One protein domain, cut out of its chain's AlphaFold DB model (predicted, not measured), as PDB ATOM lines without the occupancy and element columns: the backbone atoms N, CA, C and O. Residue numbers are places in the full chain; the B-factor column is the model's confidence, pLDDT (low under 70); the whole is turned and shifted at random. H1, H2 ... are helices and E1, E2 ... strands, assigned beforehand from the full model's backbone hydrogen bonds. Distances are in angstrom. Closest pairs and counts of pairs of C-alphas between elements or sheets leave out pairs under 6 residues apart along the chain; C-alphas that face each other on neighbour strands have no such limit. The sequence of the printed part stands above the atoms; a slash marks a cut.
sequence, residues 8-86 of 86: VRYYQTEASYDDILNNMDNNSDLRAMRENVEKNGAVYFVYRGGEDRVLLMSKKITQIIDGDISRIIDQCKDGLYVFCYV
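This is residues 8 to 86 of the 86 residues of an uncharacterized protein of Phycisphaerae bacterium (UniProt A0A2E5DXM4). One twisted sheet of five antiparallel strands has two helices over one of its faces and no named helix over the other. The longer helix, H2, runs along the strands over E2, while the short H1 stands nearly at right angles to it over the same face; a long loop, residues 67 to 78, leads from E4 back to E5. The printed part has 79 residues, with two named helices and five named strands in the chain order E1 H1 H2 E2 E3 E4 E5, and the sheet's order is E1 E5 E2 E3 E4. The class is mixed, helices and strands, and the whole is compact, with a radius of gyration of the C-alphas of 11.8 A and spans of 33 by 22 by 20 A.

In the sheet's order, E1 is residues 8 to 12, beginning at C-alpha 8 (-41.755, -5.959, 10.848). E5, residues 79 to 85, is 19.6 A long and ends at C-alpha 85 (-42.992, 1.752, 15.911). E2 is residues 43 to 48, 16.6 A long, E3 residues 53 to 57 and E4 residues 62 to 66. H1 is residues 17 to 22. H2, residues 28 to 40, is 17.4 A long and begins at C-alpha 28 (-27.107, 0.197, 4.813).

E1 and E4 are the edge strands. E5 and E2 are antiparallel at 165 degrees, with N 81 and O 47 at 2.7 A, within hydrogen-bond range. E1 is antiparallel to E5, with N 11 and O 80 at 2.8 A. E2, E3 and E4 form a meander, each strand the antiparallel neighbour of the one before, made of the hairpins E2 and E3, with N 46 and O 55 at 2.8 A, and E3 and E4, with N 65 and O 54 at 2.8 A. With E5 beside E2 they make a Greek key, four strands in a row whose first and fourth are antiparallel neighbours. E1, H1, H2 and E2 form a split strand-helix-strand unit, two strands running the same way with E5 between them, and its crossover is right-handed. H2 is on the sheet at a height of 9.4 A, over E2 and along the strands, at 2 degrees to E2 on the local plane; their closest C-alphas, of Val 37 and Val 43, are 6.2 A apart. H1 is on the same face at a height of 8.9 A, only just over none of the strands, with 2 of its 6 C-alphas falling on E2 and 2 on E3. H1 and H2 are close but not clearly touching, about perpendicular at 85 degrees, with the C-alphas of Ile 20 and Leu 30 closest at 7.8 A. In H1 and H2 every O i to N i+4 pair is within hydrogen-bond range.

The two C-alphas farthest apart, those of Lys 39 and Asp 74, are 32.7 A apart. The printed part has no cut. The link from E4 to E5, 12 residues, is long; the others are tight. Mean pLDDT of the printed part is 80.0, and residues 67 to 78 are under 70.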
ATOM      1  N   VAL A   8     -42.446  -4.761  10.353       76.50
ATOM      2  CA  VAL A   8     -41.755  -5.959  10.848       76.50
ATOM      3  C   VAL A   8     -40.777  -6.418   9.770       76.50
ATOM      4  O   VAL A   8     -41.179  -6.616   8.624       76.50
ATOM      5  N   ARG A   9     -39.495  -6.566  10.113       79.94
ATOM      6  CA  ARG A   9     -38.474  -7.147   9.227       79.94
ATOM      7  C   ARG A   9     -37.833  -8.365   9.869       79.94
ATOM      8  O   ARG A   9     -37.737  -8.445  11.089       79.94
ATOM      9  N   TYR A  10     -37.378  -9.282   9.024       80.94
ATOM     10  CA  TYR A  10     -36.644 -10.474   9.421       80.94
ATOM     11  C   TYR A  10     -35.333 -10.544   8.643       80.94
ATOM     12  O   TYR A  10     -35.325 -10.383   7.422       80.94
ATOM     13  N   TYR A  11     -34.247 -10.810   9.356       80.19
ATOM     14  CA  TYR A  11     -32.920 -11.032   8.809       80.19
ATOM     15  C   TYR A  11     -32.398 -12.364   9.339       80.19
ATOM     16  O   TYR A  11     -32.386 -12.589  10.545       80.19
ATOM     17  N   GLN A  12     -31.941 -13.243   8.452       80.50
ATOM     18  CA  GLN A  12     -31.210 -14.436   8.865       80.50
ATOM     19  C   GLN A  12     -29.738 -14.054   9.019       80.50
ATOM     20  O   GLN A  12     -29.083 -13.722   8.031       80.50
ATOM     21  N   THR A  13     -29.242 -14.012  10.254       77.94
ATOM     22  CA  THR A  13     -27.878 -13.552  10.536       77.94
ATOM     23  C   THR A  13     -27.350 -14.135  11.835       77.94
ATOM     24  O   THR A  13     -28.035 -14.159  12.855       77.94
ATOM     25  N   GLU A  14     -26.081 -14.524  11.831       79.31
ATOM     26  CA  GLU A  14     -25.393 -14.981  13.035       79.31
ATOM     27  C   GLU A  14     -24.841 -13.822  13.886       79.31
ATOM     28  O   GLU A  14     -24.404 -14.064  15.005       79.31
ATOM     29  N   ALA A  15     -24.932 -12.572  13.408       80.56
ATOM     30  CA  ALA A  15     -24.382 -11.387  14.073       80.56
ATOM     31  C   ALA A  15     -24.988 -11.127  15.464       80.56
ATOM     32  O   ALA A  15     -26.208 -11.000  15.614       80.56
ATOM     33  N   SER A  16     -24.129 -10.989  16.475       84.31
ATOM     34  CA  SER A  16     -24.539 -10.643  17.838       84.31
ATOM     35  C   SER A  16     -25.056  -9.201  17.937       84.31
ATOM     36  O   SER A  16     -24.848  -8.382  17.037       84.31
ATOM     37  N   TYR A  17     -25.709  -8.850  19.050       85.38
ATOM     38  CA  TYR A  17     -26.099  -7.458  19.307       85.38
ATOM     39  C   TYR A  17     -24.902  -6.497  19.298       85.38
ATOM     40  O   TYR A  17     -25.021  -5.393  18.768       85.38
ATOM     41  N   ASP A  18     -23.744  -6.927  19.801       84.88
ATOM     42  CA  ASP A  18     -22.523  -6.122  19.779       84.88
ATOM     43  C   ASP A  18     -22.003  -5.929  18.349       84.88
ATOM     44  O   ASP A  18     -21.614  -4.822  17.976       84.88
ATOM     45  N   ASP A  19     -22.062  -6.965  17.507       85.31
ATOM     46  CA  ASP A  19     -21.685  -6.854  16.092       85.31
ATOM     47  C   ASP A  19     -22.581  -5.860  15.352       85.31
ATOM     48  O   ASP A  19     -22.096  -5.072  14.540       85.31
ATOM     49  N   ILE A  20     -23.882  -5.874  15.646       83.00
ATOM     50  CA  ILE A  20     -24.871  -4.953  15.073       83.00
ATOM     51  C   ILE A  20     -24.577  -3.519  15.505       83.00
ATOM     52  O   ILE A  20     -24.584  -2.613  14.671       83.00
ATOM     53  N   LEU A  21     -24.289  -3.314  16.792       83.56
ATOM     54  CA  LEU A  21     -23.959  -1.996  17.326       83.56
ATOM     55  C   LEU A  21     -22.667  -1.445  16.714       83.56
ATOM     56  O   LEU A  21     -22.622  -0.282  16.319       83.56
ATOM     57  N   ASN A  22     -21.648  -2.293  16.572       85.69
ATOM     58  CA  ASN A  22     -20.345  -1.910  16.031       85.69
ATOM     59  C   ASN A  22     -20.347  -1.735  14.503       85.69
ATOM     60  O   ASN A  22     -19.520  -0.997  13.972       85.69
ATOM     61  N   ASN A  23     -21.274  -2.376  13.781       82.50
ATOM     62  CA  ASN A  23     -21.376  -2.294  12.316       82.50
ATOM     63  C   ASN A  23     -22.561  -1.460  11.812       82.50
ATOM     64  O   ASN A  23     -22.858  -1.479  10.614       82.50
ATOM     65  N   MET A  24     -23.221  -0.706  12.691       80.81
ATOM     66  CA  MET A  24     -24.399   0.099  12.352       80.81
ATOM     67  C   MET A  24     -24.166   1.032  11.158       80.81
ATOM     68  O   MET A  24     -25.024   1.147  10.287       80.81
ATOM     69  N   ASP A  25     -22.990   1.657  11.091       80.81
ATOM     70  CA  ASP A  25     -22.659   2.630  10.044       80.81
ATOM     71  C   ASP A  25     -22.209   1.962   8.727       80.81
ATOM     72  O   ASP A  25     -22.347   2.551   7.647       80.81
ATOM     73  N   ASN A  26     -21.724   0.716   8.807       81.44
ATOM     74  CA  ASN A  26     -21.243  -0.077   7.670       81.44
ATOM     75  C   ASN A  26     -22.369  -0.842   6.956       81.44
ATOM     76  O   ASN A  26     -22.214  -1.230   5.798       81.44
ATOM     77  N   ASN A  27     -23.503  -1.057   7.625       82.50
ATOM     78  CA  ASN A  27     -24.658  -1.745   7.066       82.50
ATOM     79  C   ASN A  27     -25.739  -0.735   6.644       82.50
ATOM     80  O   ASN A  27     -26.232   0.045   7.457       82.50
ATOM     81  N   SER A  28     -26.137  -0.759   5.367       83.62
ATOM     82  CA  SER A  28     -27.107   0.197   4.813       83.62
ATOM     83  C   SER A  28     -28.470   0.162   5.506       83.62
ATOM     84  O   SER A  28     -29.088   1.213   5.667       83.62
ATOM     85  N   ASP A  29     -28.924  -1.017   5.933       82.00
ATOM     86  CA  ASP A  29     -30.216  -1.184   6.597       82.00
ATOM     87  C   ASP A  29     -30.168  -0.668   8.036       82.00
ATOM     88  O   ASP A  29     -31.066   0.066   8.451       82.00
ATOM     89  N   LEU A  30     -29.109  -0.990   8.787       81.69
ATOM     90  CA  LEU A  30     -28.913  -0.484  10.153       81.69
ATOM     91  C   LEU A  30     -28.750   1.040  10.167       81.69
ATOM     92  O   LEU A  30     -29.371   1.721  10.988       81.69
ATOM     93  N   ARG A  31     -28.005   1.593   9.205       86.88
ATOM     94  CA  ARG A  31     -27.884   3.043   9.024       86.88
ATOM     95  C   ARG A  31     -29.234   3.687   8.713       86.88
ATOM     96  O   ARG A  31     -29.575   4.699   9.319       86.88
ATOM     97  N   ALA A  32     -30.035   3.085   7.832       85.88
ATOM     98  CA  ALA A  32     -31.378   3.575   7.530       85.88
ATOM     99  C   ALA A  32     -32.310   3.527   8.755       85.88
ATOM    100  O   ALA A  32     -33.087   4.460   8.966       85.88
ATOM    101  N   MET A  33     -32.217   2.485   9.591       85.88
ATOM    102  CA  MET A  33     -32.953   2.417  10.859       85.88
ATOM    103  C   MET A  33     -32.556   3.566  11.783       85.88
ATOM    104  O   MET A  33     -33.432   4.287  12.260       85.88
ATOM    105  N   ARG A  34     -31.253   3.793  11.982       85.25
ATOM    106  CA  ARG A  34     -30.740   4.903  12.797       85.25
ATOM    107  C   ARG A  34     -31.216   6.261  12.285       85.25
ATOM    108  O   ARG A  34     -31.717   7.065  13.065       85.25
ATOM    109  N   GLU A  35     -31.136   6.505  10.981       88.81
ATOM    110  CA  GLU A  35     -31.654   7.743  10.393       88.81
ATOM    111  C   GLU A  35     -33.159   7.909  10.626       88.81
ATOM    112  O   GLU A  35     -33.625   9.020  10.875       88.81
ATOM    113  N   ASN A  36     -33.932   6.823  10.561       85.88
ATOM    114  CA  ASN A  36     -35.367   6.864  10.815       85.88
ATOM    115  C   ASN A  36     -35.674   7.159  12.295       85.88
ATOM    116  O   ASN A  36     -36.587   7.932  12.598       85.88
ATOM    117  N   VAL A  37     -34.866   6.622  13.214       87.44
ATOM    118  CA  VAL A  37     -34.896   7.006  14.630       87.44
ATOM    119  C   VAL A  37     -34.631   8.505  14.773       87.44
ATOM    120  O   VAL A  37     -35.443   9.211  15.364       87.44
ATOM    121  N   GLU A  38     -33.544   9.023  14.203       87.19
ATOM    122  CA  GLU A  38     -33.125  10.423  14.363       87.19
ATOM    123  C   GLU A  38     -34.075  11.425  13.689       87.19
ATOM    124  O   GLU A  38     -34.412  12.461  14.268       87.19
ATOM    125  N   LYS A  39     -34.565  11.124  12.485       86.94
ATOM    126  CA  LYS A  39     -35.445  12.024  11.726       86.94
ATOM    127  C   LYS A  39     -36.884  11.916  12.217       86.94
ATOM    128  O   LYS A  39     -37.452  12.902  12.689       86.94
ATOM    129  N   ASN A  40     -37.441  10.709  12.213       84.31
ATOM    130  CA  ASN A  40     -38.877  10.496  12.400       84.31
ATOM    131  C   ASN A  40     -39.261  10.125  13.834       84.31
ATOM    132  O   ASN A  40     -40.441  10.090  14.155       84.31
ATOM    133  N   GLY A  41     -38.290   9.900  14.725       83.44
ATOM    134  CA  GLY A  41     -38.590   9.489  16.098       83.44
ATOM    135  C   GLY A  41     -39.045   8.042  16.208       83.44
ATOM    136  O   GLY A  41     -39.615   7.681  17.231       83.44
ATOM    137  N   ALA A  42     -38.768   7.233  15.179       85.75
ATOM    138  CA  ALA A  42     -39.068   5.815  15.192       85.75
ATOM    139  C   ALA A  42     -38.391   5.119  16.381       85.75
ATOM    140  O   ALA A  42     -37.310   5.513  16.834       85.75
ATOM    141  N   VAL A  43     -39.030   4.062  16.864       87.56
ATOM    142  CA  VAL A  43     -38.510   3.171  17.894       87.56
ATOM    143  C   VAL A  43     -38.397   1.781  17.295       87.56
ATOM    144  O   VAL A  43     -39.386   1.224  16.822       87.56
ATOM    145  N   TYR A  44     -37.194   1.219  17.327       88.31
ATOM    146  CA  TYR A  44     -36.943  -0.140  16.875       88.31
ATOM    147  C   TYR A  44     -36.668  -1.054  18.061       88.31
ATOM    148  O   TYR A  44     -35.843  -0.744  18.918       88.31
ATOM    149  N   PHE A  45     -37.332  -2.202  18.066       87.44
ATOM    150  CA  PHE A  45     -37.009  -3.336  18.918       87.44
ATOM    151  C   PHE A  45     -36.417  -4.422  18.033       87.44
ATOM    152  O   PHE A  45     -37.090  -4.937  17.140       87.44
ATOM    153  N   VAL A  46     -35.152  -4.744  18.265       87.62
ATOM    154  CA  VAL A  46     -34.412  -5.759  17.525       87.62
ATOM    155  C   VAL A  46     -34.240  -6.967  18.432       87.62
ATOM    156  O   VAL A  46     -33.521  -6.904  19.426       87.62
ATOM    157  N   TYR A  47     -34.933  -8.048  18.101       85.75
ATOM    158  CA  TYR A  47     -34.949  -9.296  18.847       85.75
ATOM    159  C   TYR A  47     -34.234 -10.393  18.066       85.75
ATOM    160  O   TYR A  47     -34.467 -10.567  16.871       85.75
ATOM    161  N   ARG A  48     -33.410 -11.174  18.752       81.94
ATOM    162  CA  ARG A  48     -32.765 -12.369  18.227       81.94
ATOM    163  C   ARG A  48     -33.428 -13.598  18.832       81.94
ATOM    164  O   ARG A  48     -33.596 -13.681  20.045       81.94
ATOM    165  N   GLY A  49     -33.826 -14.543  17.986       78.88
ATOM    166  CA  GLY A  49     -34.489 -15.756  18.452       78.88
ATOM    167  C   GLY A  49     -33.644 -16.552  19.432       78.88
ATOM    168  O   GLY A  49     -32.451 -16.742  19.235       78.88
ATOM    169  N   GLY A  50     -34.285 -17.022  20.500       75.56
ATOM    170  CA  GLY A  50     -33.617 -17.771  21.557       75.56
ATOM    171  C   GLY A  50     -32.806 -16.919  22.539       75.56
ATOM    172  O   GLY A  50     -32.189 -17.505  23.423       75.56
ATOM    173  N   GLU A  51     -32.812 -15.584  22.423       78.25
ATOM    174  CA  GLU A  51     -32.235 -14.690  23.432       78.25
ATOM    175  C   GLU A  51     -33.310 -14.012  24.293       78.25
ATOM    176  O   GLU A  51     -34.303 -13.490  23.792       78.25
ATOM    177  N   ASP A  52     -33.053 -13.920  25.600       79.75
ATOM    178  CA  ASP A  52     -33.869 -13.171  26.572       79.75
ATOM    179  C   ASP A  52     -33.462 -11.688  26.639       79.75
ATOM    180  O   ASP A  52     -33.400 -11.061  27.698       79.75
ATOM    181  N   ARG A  53     -33.081 -11.126  25.492       83.56
ATOM    182  CA  ARG A  53     -32.575  -9.757  25.380       83.56
ATOM    183  C   ARG A  53     -33.078  -9.119  24.104       83.56
ATOM    184  O   ARG A  53     -33.276  -9.804  23.103       83.56
ATOM    185  N   VAL A  54     -33.242  -7.803  24.123       87.06
ATOM    186  CA  VAL A  54     -33.633  -7.004  22.957       87.06
ATOM    187  C   VAL A  54     -32.747  -5.780  22.846       87.06
ATOM    188  O   VAL A  54     -32.462  -5.113  23.838       87.06
ATOM    189  N   LEU A  55     -32.350  -5.445  21.628       88.56
ATOM    190  CA  LEU A  55     -31.757  -4.151  21.339       88.56
ATOM    191  C   LEU A  55     -32.884  -3.140  21.086       88.56
ATOM    192  O   LEU A  55     -33.624  -3.236  20.106       88.56
ATOM    193  N   LEU A  56     -33.017  -2.168  21.987       89.06
ATOM    194  CA  LEU A  56     -33.903  -1.020  21.834       89.06
ATOM    195  C   LEU A  56     -33.126   0.129  21.195       89.06
ATOM    196  O   LEU A  56     -32.129   0.583  21.756       89.06
ATOM    197  N   MET A  57     -33.626   0.646  20.075       89.00
ATOM    198  CA  MET A  57     -33.122   1.863  19.443       89.00
ATOM    199  C   MET A  57     -34.212   2.932  19.414       89.00
ATOM    200  O   MET A  57     -35.301   2.727  18.878       89.00
ATOM    201  N   SER A  58     -33.909   4.096  19.974       89.44
ATOM    202  CA  SER A  58     -34.777   5.272  20.024       89.44
ATOM    203  C   SER A  58     -33.928   6.546  20.009       89.44
ATOM    204  O   SER A  58     -32.723   6.493  20.242       89.44
ATOM    205  N   LYS A  59     -34.545   7.720  19.810       85.69
ATOM    206  CA  LYS A  59     -33.819   9.010  19.774       85.69
ATOM    207  C   LYS A  59     -32.954   9.274  21.005       85.69
ATOM    208  O   LYS A  59     -31.993  10.031  20.924       85.69
ATOM    209  N   LYS A  60     -33.350   8.736  22.159       83.00
ATOM    210  CA  LYS A  60     -32.708   9.017  23.449       83.00
ATOM    211  C   LYS A  60     -31.796   7.892  23.914       83.00
ATOM    212  O   LYS A  60     -30.914   8.139  24.727       83.00
ATOM    213  N   ILE A  61     -32.069   6.667  23.477       83.12
ATOM    214  CA  ILE A  61     -31.489   5.456  24.047       83.12
ATOM    215  C   ILE A  61     -31.267   4.450  22.924       83.12
ATOM    216  O   ILE A  61     -32.219   4.093  22.226       83.12
ATOM    217  N   THR A  62     -30.034   3.961  22.837       86.12
ATOM    218  CA  THR A  62     -29.663   2.740  22.122       86.12
ATOM    219  C   THR A  62     -29.034   1.811  23.147       86.12
ATOM    220  O   THR A  62     -27.926   2.079  23.608       86.12
ATOM    221  N   GLN A  63     -29.756   0.779  23.573       85.44
ATOM    222  CA  GLN A  63     -29.284  -0.119  24.625       85.44
ATOM    223  C   GLN A  63     -29.838  -1.528  24.450       85.44
ATOM    224  O   GLN A  63     -30.938  -1.717  23.927       85.44
ATOM    225  N   ILE A  64     -29.090  -2.505  24.946       86.69
ATOM    226  CA  ILE A  64     -29.567  -3.875  25.099       86.69
ATOM    227  C   ILE A  64     -30.302  -3.951  26.438       86.69
ATOM    228  O   ILE A  64     -29.804  -3.467  27.454       86.69
ATOM    229  N   ILE A  65     -31.510  -4.501  26.421       84.94
ATOM    230  CA  ILE A  65     -32.360  -4.672  27.595       84.94
ATOM    231  C   ILE A  65     -32.575  -6.164  27.795       84.94
ATOM    232  O   ILE A  65     -33.055  -6.842  26.886       84.94
ATOM    233  N   ASP A  66     -32.252  -6.645  28.990       82.38
ATOM    234  CA  ASP A  66     -32.600  -7.993  29.420       82.38
ATOM    235  C   ASP A  66     -34.098  -8.058  29.755       82.38
ATOM    236  O   ASP A  66     -34.644  -7.172  30.419       82.38
ATOM    237  N   GLY A  67     -34.781  -9.105  29.304       68.88
ATOM    238  CA  GLY A  67     -36.194  -9.318  29.597       68.88
ATOM    239  C   GLY A  67     -36.682 -10.687  29.137       68.88
ATOM    240  O   GLY A  67     -36.116 -11.291  28.236       68.88
ATOM    241  N   ASP A  68     -37.781 -11.166  29.720       64.38
ATOM    242  CA  ASP A  68     -38.430 -12.431  29.338       64.38
ATOM    243  C   ASP A  68     -39.172 -12.273  27.990       64.38
ATOM    244  O   ASP A  68     -40.398 -12.164  27.917       64.38
ATOM    245  N   ILE A  69     -38.391 -12.127  26.915       62.66
ATOM    246  CA  ILE A  69     -38.843 -11.853  25.542       62.66
ATOM    247  C   ILE A  69     -38.857 -13.147  24.715       62.66
ATOM    248  O   ILE A  69     -39.509 -13.195  23.671       62.66
ATOM    249  N   SER A  70     -38.244 -14.230  25.210       55.38
ATOM    250  CA  SER A  70     -38.264 -15.563  24.583       55.38
ATOM    251  C   SER A  70     -39.676 -16.080  24.299       55.38
ATOM    252  O   SER A  70     -39.884 -16.825  23.343       55.38
ATOM    253  N   ARG A  71     -40.685 -15.611  25.045       54.62
ATOM    254  CA  ARG A  71     -42.104 -15.914  24.789       54.62
ATOM    255  C   ARG A  71     -42.663 -15.323  23.492       54.62
ATOM    256  O   ARG A  71     -43.723 -15.764  23.052       54.62
ATOM    257  N   ILE A  72     -42.017 -14.314  22.902       57.34
ATOM    258  CA  ILE A  72     -42.544 -13.609  21.726       57.34
ATOM    259  C   ILE A  72     -42.205 -14.363  20.437       57.34
ATOM    260  O   ILE A  72     -43.016 -14.360  19.512       57.34
ATOM    261  N   ILE A  73     -41.049 -15.033  20.354       56.22
ATOM    262  CA  ILE A  73     -40.621 -15.712  19.125       56.22
ATOM    263  C   ILE A  73     -39.762 -16.941  19.457       56.22
ATOM    264  O   ILE A  73     -38.535 -16.869  19.541       56.22
ATOM    265  N   ASP A  74     -40.427 -18.085  19.582       56.06
ATOM    266  CA  ASP A  74     -39.813 -19.404  19.810       56.06
ATOM    267  C   ASP A  74     -39.317 -20.063  18.497       56.06
ATOM    268  O   ASP A  74     -38.956 -21.236  18.461       56.06
ATOM    269  N   GLN A  75     -39.353 -19.342  17.364       54.53
ATOM    270  CA  GLN A  75     -39.356 -19.987  16.042       54.53
ATOM    271  C   GLN A  75     -38.050 -19.981  15.234       54.53
ATOM    272  O   GLN A  75     -37.957 -20.802  14.330       54.53
ATOM    273  N   CYS A  76     -37.012 -19.190  15.529       57.72
ATOM    274  CA  CYS A  76     -35.734 -19.275  14.788       57.72
ATOM    275  C   CYS A  76     -34.556 -18.780  15.641       57.72
ATOM    276  O   CYS A  76     -34.365 -17.572  15.739       57.72
ATOM    277  N   LYS A  77     -33.736 -19.682  16.205       64.38
ATOM    278  CA  LYS A  77     -32.573 -19.341  17.060       64.38
ATOM    279  C   LYS A  77     -31.498 -18.462  16.386       64.38
ATOM    280  O   LYS A  77     -30.711 -17.823  17.071       64.38
ATOM    281  N   ASP A  78     -31.527 -18.372  15.058       68.75
ATOM    282  CA  ASP A  78     -30.566 -17.602  14.249       68.75
ATOM    283  C   ASP A  78     -31.239 -16.452  13.472       68.75
ATOM    284  O   ASP A  78     -30.701 -15.898  12.510       68.75
ATOM    285  N   GLY A  79     -32.474 -16.128  13.859       75.62
ATOM    286  CA  GLY A  79     -33.301 -15.108  13.236       75.62
ATOM    287  C   GLY A  79     -33.256 -13.788  13.993       75.62
ATOM    288  O   GLY A  79     -33.450 -13.764  15.208       75.62
ATOM    289  N   LEU A  80     -33.068 -12.686  13.270       81.69
ATOM    290  CA  LEU A  80     -33.148 -11.333  13.800       81.69
ATOM    291  C   LEU A  80     -34.430 -10.648  13.323       81.69
ATOM    292  O   LEU A  80     -34.646 -10.428  12.133       81.69
ATOM    293  N   TYR A  81     -35.281 -10.303  14.277       82.31
ATOM    294  CA  TYR A  81     -36.599  -9.723  14.093       82.31
ATOM    295  C   TYR A  81     -36.565  -8.260  14.502       82.31
ATOM    296  O   TYR A  81     -36.208  -7.923  15.626       82.31
ATOM    297  N   VAL A  82     -36.952  -7.380  13.591       85.69
ATOM    298  CA  VAL A  82     -36.952  -5.939  13.813       85.69
ATOM    299  C   VAL A  82     -38.384  -5.443  13.791       85.69
ATOM    300  O   VAL A  82     -39.052  -5.516  12.761       85.69
ATOM    301  N   PHE A  83     -38.836  -4.899  14.913       84.50
ATOM    302  CA  PHE A  83     -40.145  -4.279  15.063       84.50
ATOM    303  C   PHE A  83     -39.976  -2.769  15.145       84.50
ATOM    304  O   PHE A  83     -39.343  -2.262  16.065       84.50
ATOM    305  N   CYS A  84     -40.542  -2.052  14.185       84.56
ATOM    306  CA  CYS A  84     -40.547  -0.597  14.145       84.56
ATOM    307  C   CYS A  84     -41.889  -0.061  14.637       84.56
ATOM    308  O   CYS A  84     -42.936  -0.529  14.189       84.56
ATOM    309  N   TYR A  85     -41.847   0.963  15.479       82.00
ATOM    310  CA  TYR A  85     -42.992   1.752  15.911       82.00
ATOM    311  C   TYR A  85     -42.710   3.220  15.576       82.00
ATOM    312  O   TYR A  85     -41.610   3.708  15.835       82.00
ATOM    313  N   VAL A  86     -43.681   3.903  14.973       74.38
ATOM    314  CA  VAL A  86     -43.603   5.318  14.564       74.38
ATOM    315  C   VAL A  86     -44.735   6.083  15.224       74.38
ATOM    316  O   VAL A  86     -45.856   5.526  15.236       74.38
TER     317      VAL A  86